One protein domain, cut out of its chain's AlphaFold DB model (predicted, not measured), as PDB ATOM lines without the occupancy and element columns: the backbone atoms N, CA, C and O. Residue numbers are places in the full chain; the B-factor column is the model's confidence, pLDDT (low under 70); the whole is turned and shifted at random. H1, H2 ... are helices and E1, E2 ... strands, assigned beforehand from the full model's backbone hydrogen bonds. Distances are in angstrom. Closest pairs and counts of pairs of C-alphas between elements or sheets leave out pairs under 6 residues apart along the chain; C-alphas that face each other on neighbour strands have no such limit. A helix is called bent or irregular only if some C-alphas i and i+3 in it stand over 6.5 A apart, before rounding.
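Overview. This is residues 50 to 118 of the 407 residues of the protein "DUF5710 domain-containing protein" of Caenorhabditis japonica (UniProt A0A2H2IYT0). A small antiparallel sheet, E1 - E3 - E2, and two short helices, H1 and H2, make a compact head from which a long helix, H3, sticks out as an arm with its residues 104 to 116. The 69 printed residues, mixed in class, have three named helices and three named strands, E1 H1 E2 E3 H2 H3. The whole is loose, radius of gyration of the C-alphas 13.8 A, spanning 42 by 24 by 21 A.

Arrangement. E1, residues 50 to 52, is antiparallel to E3, residues 75 to 79; N 52 and O 76 are within hydrogen-bond range, 2.8 A. H1, residues 59 to 64, only grazes the sheet. E2, residues 68 to 70, forms a hairpin with E3, N 68 and O 77 being 2.8 A apart. E1, H1 and E2 are a split strand-helix-strand unit, E3 between its strands, with a right-handed crossover. H2, residues 84 to 89, is irregular, C-alphas 85 and 88 being 7.2 A apart, and only grazes the sheet. H3, residues 93 to 116, grazes it too; its closest C-alphas to E1 are Asn 96 and Tyr 51, 5.9 A. Each O i to N i+4 pair is within range in H1 and H3; H2 has 0 of 2, and 2 of 3 O i to N i+3 pairs.

Along the chain. E1 begins at C-alpha 50 (264.209, 138.655, 163.588). H3, 33.9 A long, ends at C-alpha 116 (273.094, 114.314, 150.299).

Size, cuts and confidence. The printed part has no cut and no long link. Residues 109 to 118 are under pLDDT 70.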
ATOM      1  N   THR A  50     264.724 137.336 163.989       90.12
ATOM      2  CA  THR A  50     264.209 138.655 163.588       90.12
ATOM      3  C   THR A  50     265.363 139.500 163.089       90.12
ATOM      4  O   THR A  50     266.344 139.660 163.812       90.12
ATOM      5  N   TYR A  51     265.272 140.005 161.858       90.38
ATOM      6  CA  TYR A  51     266.295 140.869 161.267       90.38
ATOM      7  C   TYR A  51     266.106 142.343 161.673       90.38
ATOM      8  O   TYR A  51     264.991 142.782 161.953       90.38
ATOM      9  N   LEU A  52     267.208 143.097 161.698       90.69
ATOM     10  CA  LEU A  52     267.310 144.490 162.139       90.69
ATOM     11  C   LEU A  52     268.111 145.337 161.126       90.69
ATOM     12  O   LEU A  52     269.033 144.836 160.468       90.69
ATOM     13  N   ASP A  53     267.784 146.628 161.051       90.12
ATOM     14  CA  ASP A  53     268.527 147.682 160.345       90.12
ATOM     15  C   ASP A  53     269.278 148.521 161.384       90.12
ATOM     16  O   ASP A  53     268.758 149.492 161.926       90.12
ATOM     17  N   VAL A  54     270.494 148.097 161.727       88.50
ATOM     18  CA  VAL A  54     271.345 148.824 162.678       88.50
ATOM     19  C   VAL A  54     272.403 149.597 161.884       88.50
ATOM     20  O   VAL A  54     273.200 148.952 161.186       88.50
ATOM     21  N   PRO A  55     272.447 150.938 161.979       87.81
ATOM     22  CA  PRO A  55     273.481 151.746 161.343       87.81
ATOM     23  C   PRO A  55     274.867 151.502 161.974       87.81
ATOM     24  O   PRO A  55     275.012 150.866 163.021       87.81
ATOM     25  N   PHE A  56     275.931 151.918 161.281       84.06
ATOM     26  CA  PHE A  56     277.305 151.501 161.609       84.06
ATOM     27  C   PHE A  56     277.826 152.047 162.950       84.06
ATOM     28  O   PHE A  56     278.631 151.394 163.612       84.06
ATOM     29  N   ASP A  57     277.362 153.221 163.350       88.38
ATOM     30  CA  ASP A  57     277.570 153.842 164.660       88.38
ATOM     31  C   ASP A  57     276.943 153.019 165.802       88.38
ATOM     32  O   ASP A  57     277.595 152.753 166.809       88.38
ATOM     33  N   ALA A  58     275.725 152.506 165.610       87.12
ATOM     34  CA  ALA A  58     275.003 151.695 166.592       87.12
ATOM     35  C   ALA A  58     275.437 150.208 166.645       87.12
ATOM     36  O   ALA A  58     274.894 149.427 167.433       87.12
ATOM     37  N   LYS A  59     276.431 149.784 165.847       85.50
ATOM     38  CA  LYS A  59     276.841 148.367 165.716       85.50
ATOM     39  C   LYS A  59     277.236 147.710 167.048       85.50
ATOM     40  O   LYS A  59     276.914 146.546 167.276       85.50
ATOM     41  N   ASP A  60     277.953 148.425 167.915       86.06
ATOM     42  CA  ASP A  60     278.512 147.853 169.145       86.06
ATOM     43  C   ASP A  60     277.471 147.862 170.274       86.06
ATOM     44  O   ASP A  60     277.382 146.905 171.042       86.06
ATOM     45  N   PHE A  61     276.569 148.848 170.266       87.88
ATOM     46  CA  PHE A  61     275.337 148.827 171.054       87.88
ATOM     47  C   PHE A  61     274.455 147.618 170.698       87.88
ATOM     48  O   PHE A  61     274.000 146.900 171.590       87.88
ATOM     49  N   ALA A  62     274.267 147.322 169.407       85.75
ATOM     50  CA  ALA A  62     273.473 146.172 168.979       85.75
ATOM     51  C   ALA A  62     274.103 144.824 169.368       85.75
ATOM     52  O   ALA A  62     273.390 143.943 169.855       85.75
ATOM     53  N   LYS A  63     275.431 144.667 169.235       88.00
ATOM     54  CA  LYS A  63     276.149 143.475 169.735       88.00
ATOM     55  C   LYS A  63     275.957 143.275 171.238       88.00
ATOM     56  O   LYS A  63     275.653 142.162 171.660       88.00
ATOM     57  N   ASN A  64     276.123 144.338 172.029       89.00
ATOM     58  CA  ASN A  64     275.999 144.278 173.487       89.00
ATOM     59  C   ASN A  64     274.577 143.893 173.928       89.00
ATOM     60  O   ASN A  64     274.414 143.200 174.926       89.00
ATOM     61  N   ASN A  65     273.562 144.249 173.134       87.62
ATOM     62  CA  ASN A  65     272.167 143.840 173.321       87.62
ATOM     63  C   ASN A  65     271.805 142.518 172.598       87.62
ATOM     64  O   ASN A  65     270.635 142.224 172.365       87.62
ATOM     65  N   GLY A  66     272.792 141.690 172.237       84.12
ATOM     66  CA  GLY A  66     272.576 140.323 171.749       84.12
ATOM     67  C   GLY A  66     272.283 140.172 170.251       84.12
ATOM     68  O   GLY A  66     272.057 139.044 169.796       84.12
ATOM     69  N   ALA A  67     272.324 141.252 169.464       88.38
ATOM     70  CA  ALA A  67     272.222 141.158 168.012       88.38
ATOM     71  C   ALA A  67     273.488 140.537 167.395       88.38
ATOM     72  O   ALA A  67     274.617 140.723 167.855       88.38
ATOM     73  N   ARG A  68     273.301 139.797 166.304       90.06
ATOM     74  CA  ARG A  68     274.348 139.094 165.556       90.06
ATOM     75  C   ARG A  68     274.334 139.534 164.099       90.06
ATOM     76  O   ARG A  68     273.277 139.817 163.551       90.06
ATOM     77  N   TRP A  69     275.493 139.557 163.453       90.56
ATOM     78  CA  TRP A  69     275.597 139.922 162.039       90.56
ATOM     79  C   TRP A  69     275.420 138.705 161.125       90.56
ATOM     80  O   TRP A  69     276.123 137.702 161.268       90.56
ATOM     81  N   ASP A  70     274.506 138.797 160.160       87.25
ATOM     82  CA  ASP A  70     274.387 137.860 159.046       87.25
ATOM     83  C   ASP A  70     275.240 138.356 157.869       87.25
ATOM     84  O   ASP A  70     274.893 139.330 157.201       87.25
ATOM     85  N   LYS A  71     276.363 137.679 157.595       85.38
ATOM     86  CA  LYS A  71     277.253 138.032 156.474       85.38
ATOM     87  C   LYS A  71     276.593 137.839 155.106       85.38
ATOM     88  O   LYS A  71     276.887 138.603 154.191       85.38
ATOM     89  N   THR A  72     275.719 136.841 154.965       83.31
ATOM     90  CA  THR A  72     275.038 136.505 153.706       83.31
ATOM     91  C   THR A  72     273.974 137.545 153.375       83.31
ATOM     92  O   THR A  72     273.805 137.915 152.216       83.31
ATOM     93  N   ARG A  73     273.269 138.042 154.397       84.81
ATOM     94  CA  ARG A  73     272.184 139.028 154.248       84.81
ATOM     95  C   ARG A  73     272.579 140.467 154.530       84.81
ATOM     96  O   ARG A  73     271.756 141.349 154.322       84.81
ATOM     97  N   LYS A  74     273.824 140.697 154.957       87.88
ATOM     98  CA  LYS A  74     274.365 142.013 155.322       87.88
ATOM     99  C   LYS A  74     273.415 142.774 156.261       87.88
ATOM    100  O   LYS A  74     273.127 143.946 156.048       87.88
ATOM    101  N   SER A  75     272.889 142.072 157.263       88.62
ATOM    102  CA  SER A  75     271.876 142.584 158.187       88.62
ATOM    103  C   SER A  75     272.086 141.994 159.579       88.62
ATOM    104  O   SER A  75     272.600 140.882 159.738       88.62
ATOM    105  N   TRP A  76     271.711 142.759 160.598       90.81
ATOM    106  CA  TRP A  76     271.715 142.310 161.983       90.81
ATOM    107  C   TRP A  76     270.507 141.417 162.260       90.81
ATOM    108  O   TRP A  76     269.487 141.522 161.586       90.81
ATOM    109  N   TYR A  77     270.599 140.519 163.237       91.19
ATOM    110  CA  TYR A  77     269.476 139.691 163.665       91.19
ATOM    111  C   TYR A  77     269.545 139.320 165.148       91.19
ATOM    112  O   TYR A  77     270.628 139.210 165.722       91.19
ATOM    113  N   VAL A  78     268.387 139.055 165.743       90.81
ATOM    114  CA  VAL A  78     268.222 138.531 167.109       90.81
ATOM    115  C   VAL A  78     267.579 137.136 167.050       90.81
ATOM    116  O   VAL A  78     266.967 136.770 166.042       90.81
ATOM    117  N   LEU A  79     267.774 136.331 168.103       87.38
ATOM    118  CA  LEU A  79     267.225 134.978 168.255       87.38
ATOM    119  C   LEU A  79     266.316 134.886 169.491       87.38
ATOM    120  O   LEU A  79     266.804 134.756 170.615       87.38
ATOM    121  N   GLY A  80     265.005 134.870 169.264       83.00
ATOM    122  CA  GLY A  80     263.963 134.950 170.284       83.00
ATOM    123  C   GLY A  80     263.187 136.261 170.172       83.00
ATOM    124  O   GLY A  80     263.032 136.806 169.079       83.00
ATOM    125  N   GLU A  81     262.704 136.749 171.308       83.81
ATOM    126  CA  GLU A  81     262.100 138.076 171.428       83.81
ATOM    127  C   GLU A  81     263.145 139.173 171.172       83.81
ATOM    128  O   GLU A  81     264.343 138.981 171.402       83.81
ATOM    129  N   VAL A  82     262.695 140.317 170.654       84.44
ATOM    130  CA  VAL A  82     263.557 141.479 170.405       84.44
ATOM    131  C   VAL A  82     263.664 142.276 171.711       84.44
ATOM    132  O   VAL A  82     262.626 142.711 172.206       84.44
ATOM    133  N   PRO A  83     264.870 142.492 172.271       87.00
ATOM    134  CA  PRO A  83     265.054 143.358 173.433       87.00
ATOM    135  C   PRO A  83     264.481 144.752 173.181       87.00
ATOM    136  O   PRO A  83     264.624 145.276 172.076       87.00
ATOM    137  N   GLU A  84     263.900 145.382 174.204       84.69
ATOM    138  CA  GLU A  84     263.264 146.706 174.083       84.69
ATOM    139  C   GLU A  84     264.208 147.744 173.456       84.69
ATOM    140  O   GLU A  84     263.848 148.435 172.502       84.69
ATOM    141  N   MET A  85     265.473 147.723 173.890       83.19
ATOM    142  CA  MET A  85     266.579 148.546 173.385       83.19
ATOM    143  C   MET A  85     266.844 148.410 171.873       83.19
ATOM    144  O   MET A  85     267.528 149.250 171.295       83.19
ATOM    145  N   LEU A  86     266.338 147.355 171.222       84.94
ATOM    146  CA  LEU A  86     266.524 147.073 169.796       84.94
ATOM    147  C   LEU A  86     265.242 147.199 168.959       84.94
ATOM    148  O   LEU A  86     265.323 147.072 167.736       84.94
ATOM    149  N   MET A  87     264.082 147.496 169.561       82.19
ATOM    150  CA  MET A  87     262.831 147.659 168.802       82.19
ATOM    151  C   MET A  87     262.916 148.792 167.769       82.19
ATOM    152  O   MET A  87     262.423 148.636 166.651       82.19
ATOM    153  N   GLY A  88     263.614 149.887 168.092       83.06
ATOM    154  CA  GLY A  88     263.834 151.019 167.178       83.06
ATOM    155  C   GLY A  88     264.663 150.692 165.926       83.06
ATOM    156  O   GLY A  88     264.630 151.455 164.968       83.06
ATOM    157  N   PHE A  89     265.357 149.548 165.900       85.19
ATOM    158  CA  PHE A  89     266.114 149.059 164.738       85.19
ATOM    159  C   PHE A  89     265.384 147.938 163.977       85.19
ATOM    160  O   PHE A  89     265.981 147.260 163.138       85.19
ATOM    161  N   THR A  90     264.103 147.685 164.265       86.62
ATOM    162  CA  THR A  90     263.330 146.660 163.549       86.62
ATOM    163  C   THR A  90     262.978 147.107 162.130       86.62
ATOM    164  O   THR A  90     262.566 148.237 161.881       86.62
ATOM    165  N   ILE A  91     263.146 146.201 161.164       87.50
ATOM    166  CA  ILE A  91     262.735 146.438 159.774       87.50
ATOM    167  C   ILE A  91     261.243 146.177 159.575       87.50
ATOM    168  O   ILE A  91     260.620 145.426 160.326       87.50
ATOM    169  N   SER A  92     260.686 146.721 158.488       87.31
ATOM    170  CA  SER A  92     259.284 146.495 158.130       87.31
ATOM    171  C   SER A  92     258.938 144.992 158.060       87.31
ATOM    172  O   SER A  92     259.753 144.192 157.574       87.31
ATOM    173  N   PRO A  93     257.721 144.581 158.478       84.56
ATOM    174  CA  PRO A  93     257.330 143.169 158.513       84.56
ATOM    175  C   PRO A  93     257.517 142.444 157.173       84.56
ATOM    176  O   PRO A  93     257.949 141.293 157.145       84.56
ATOM    177  N   ALA A  94     257.279 143.137 156.053       82.06
ATOM    178  CA  ALA A  94     257.492 142.605 154.709       82.06
ATOM    179  C   ALA A  94     258.980 142.329 154.398       82.06
ATOM    180  O   ALA A  94     259.302 141.263 153.866       82.06
ATOM    181  N   LYS A  95     259.896 143.241 154.770       83.88
ATOM    182  CA  LYS A  95     261.352 143.074 154.582       83.88
ATOM    183  C   LYS A  95     261.880 141.930 155.460       83.88
ATOM    184  O   LYS A  95     262.638 141.094 154.970       83.88
ATOM    185  N   ASN A  96     261.405 141.822 156.707       86.94
ATOM    186  CA  ASN A  96     261.737 140.706 157.603       86.94
ATOM    187  C   ASN A  96     261.243 139.361 157.044       86.94
ATOM    188  O   ASN A  96     262.019 138.416 156.916       86.94
ATOM    189  N   ALA A  97     259.977 139.282 156.620       85.25
ATOM    190  CA  ALA A  97     259.401 138.065 156.051       85.25
ATOM    191  C   ALA A  97     260.117 137.605 154.765       85.25
ATOM    192  O   ALA A  97     260.275 136.403 154.544       85.25
ATOM    193  N   ALA A  98     260.584 138.538 153.927       85.50
ATOM    194  CA  ALA A  98     261.374 138.225 152.738       85.50
ATOM    195  C   ALA A  98     262.742 137.616 153.095       85.50
ATOM    196  O   ALA A  98     263.102 136.562 152.561       85.50
ATOM    197  N   LEU A  99     263.473 138.224 154.039       86.56
ATOM    198  CA  LEU A  99     264.755 137.699 154.521       86.56
ATOM    199  C   LEU A  99     264.589 136.326 155.187       86.56
ATOM    200  O   LEU A  99     265.364 135.416 154.900       86.56
ATOM    201  N   LEU A 100     263.541 136.127 155.992       86.75
ATOM    202  CA  LEU A 100     263.246 134.838 156.627       86.75
ATOM    203  C   LEU A 100     262.884 133.743 155.614       86.75
ATOM    204  O   LEU A 100     263.382 132.624 155.732       86.75
ATOM    205  N   LYS A 101     262.093 134.048 154.575       85.94
ATOM    206  CA  LYS A 101     261.805 133.095 153.483       85.94
ATOM    207  C   LYS A 101     263.075 132.658 152.758       85.94
ATOM    208  O   LYS A 101     263.255 131.471 152.493       85.94
ATOM    209  N   GLN A 102     263.963 133.603 152.452       83.62
ATOM    210  CA  GLN A 102     265.256 133.297 151.846       83.62
ATOM    211  C   GLN A 102     266.151 132.498 152.810       83.62
ATOM    212  O   GLN A 102     266.837 131.578 152.385       83.62
ATOM    213  N   ASP A 103     266.182 132.832 154.106       82.88
ATOM    214  CA  ASP A 103     267.008 132.149 155.121       82.88
ATOM    215  C   ASP A 103     266.573 130.691 155.293       82.88
ATOM    216  O   ASP A 103     267.393 129.783 155.212       82.88
ATOM    217  N   ALA A 104     265.263 130.450 155.378       82.19
ATOM    218  CA  ALA A 104     264.686 129.112 155.363       82.19
ATOM    219  C   ALA A 104     265.003 128.341 154.067       82.19
ATOM    220  O   ALA A 104     265.242 127.135 154.118       82.19
ATOM    221  N   ALA A 105     265.041 129.009 152.908       78.81
ATOM    222  CA  ALA A 105     265.399 128.377 151.636       78.81
ATOM    223  C   ALA A 105     266.883 127.974 151.574       78.81
ATOM    224  O   ALA A 105     267.191 126.868 151.125       78.81
ATOM    225  N   ASP A 106     267.794 128.822 152.052       80.69
ATOM    226  CA  ASP A 106     269.227 128.514 152.103       80.69
ATOM    227  C   ASP A 106     269.544 127.478 153.193       80.69
ATOM    228  O   ASP A 106     270.298 126.541 152.935       80.69
ATOM    229  N   HIS A 107     268.886 127.542 154.356       75.94
ATOM    230  CA  HIS A 107     268.953 126.481 155.363       75.94
ATOM    231  C   HIS A 107     268.438 125.147 154.822       75.94
ATOM    232  O   HIS A 107     269.100 124.130 155.015       75.94
ATOM    233  N   LYS A 108     267.316 125.136 154.092       72.56
ATOM    234  CA  LYS A 108     266.806 123.925 153.438       72.56
ATOM    235  C   LYS A 108     267.795 123.391 152.402       72.56
ATOM    236  O   LYS A 108     268.083 122.204 152.414       72.56
ATOM    237  N   ARG A 109     268.394 124.247 151.566       69.56
ATOM    238  CA  ARG A 109     269.458 123.848 150.621       69.56
ATOM    239  C   ARG A 109     270.688 123.280 151.330       69.56
ATOM    240  O   ARG A 109     271.264 122.310 150.840       69.56
ATOM    241  N   ALA A 110     271.086 123.853 152.465       67.75
ATOM    242  CA  ALA A 110     272.211 123.380 153.265       67.75
ATOM    243  C   ALA A 110     271.900 122.035 153.943       67.75
ATOM    244  O   ALA A 110     272.725 121.130 153.888       67.75
ATOM    245  N   GLU A 111     270.702 121.863 154.508       64.94
ATOM    246  CA  GLU A 111     270.244 120.596 155.097       64.94
ATOM    247  C   GLU A 111     270.031 119.513 154.016       64.94
ATOM    248  O   GLU A 111     270.436 118.369 154.218       64.94
ATOM    249  N   ASP A 112     269.526 119.862 152.827       58.44
ATOM    250  CA  ASP A 112     269.444 118.976 151.653       58.44
ATOM    251  C   ASP A 112     270.838 118.558 151.145       58.44
ATOM    252  O   ASP A 112     271.022 117.432 150.684       58.44
ATOM    253  N   THR A 113     271.831 119.453 151.209       58.81
ATOM    254  CA  THR A 113     273.222 119.170 150.807       58.81
ATOM    255  C   THR A 113     273.938 118.320 151.856       58.81
ATOM    256  O   THR A 113     274.588 117.337 151.512       58.81
ATOM    257  N   ALA A 114     273.755 118.621 153.144       58.91
ATOM    258  CA  ALA A 114     274.295 117.829 154.245       58.91
ATOM    259  C   ALA A 114     273.687 116.417 154.291       58.91
ATOM    260  O   ALA A 114     274.407 115.450 154.522       58.91
ATOM    261  N   ASN A 115     272.386 116.274 154.009       59.12
ATOM    262  CA  ASN A 115     271.748 114.965 153.862       59.12
ATOM    263  C   ASN A 115     272.206 114.227 152.593       59.12
ATOM    264  O   ASN A 115     272.304 113.004 152.622       59.12
ATOM    265  N   ALA A 116     272.518 114.931 151.498       53.62
ATOM    266  CA  ALA A 116     273.094 114.314 150.299       53.62
ATOM    267  C   ALA A 116     274.531 113.799 150.523       53.62
ATOM    268  O   ALA A 116     274.883 112.758 149.973       53.62
ATOM    269  N   ASN A 117     275.318 114.485 151.361       53.59
ATOM    270  CA  ASN A 117     276.670 114.083 151.775       53.59
ATOM    271  C   ASN A 117     276.699 113.167 153.012       53.59
ATOM    272  O   ASN A 117     277.774 112.842 153.517       53.59
ATOM    273  N   LYS A 118     275.541 112.745 153.531       65.06
ATOM    274  CA  LYS A 118     275.487 111.744 154.597       65.06
ATOM    275  C   LYS A 118     275.877 110.383 154.017       65.06
ATOM    276  O   LYS A 118     275.434 110.052 152.919       65.06
TER     277      LYS A 118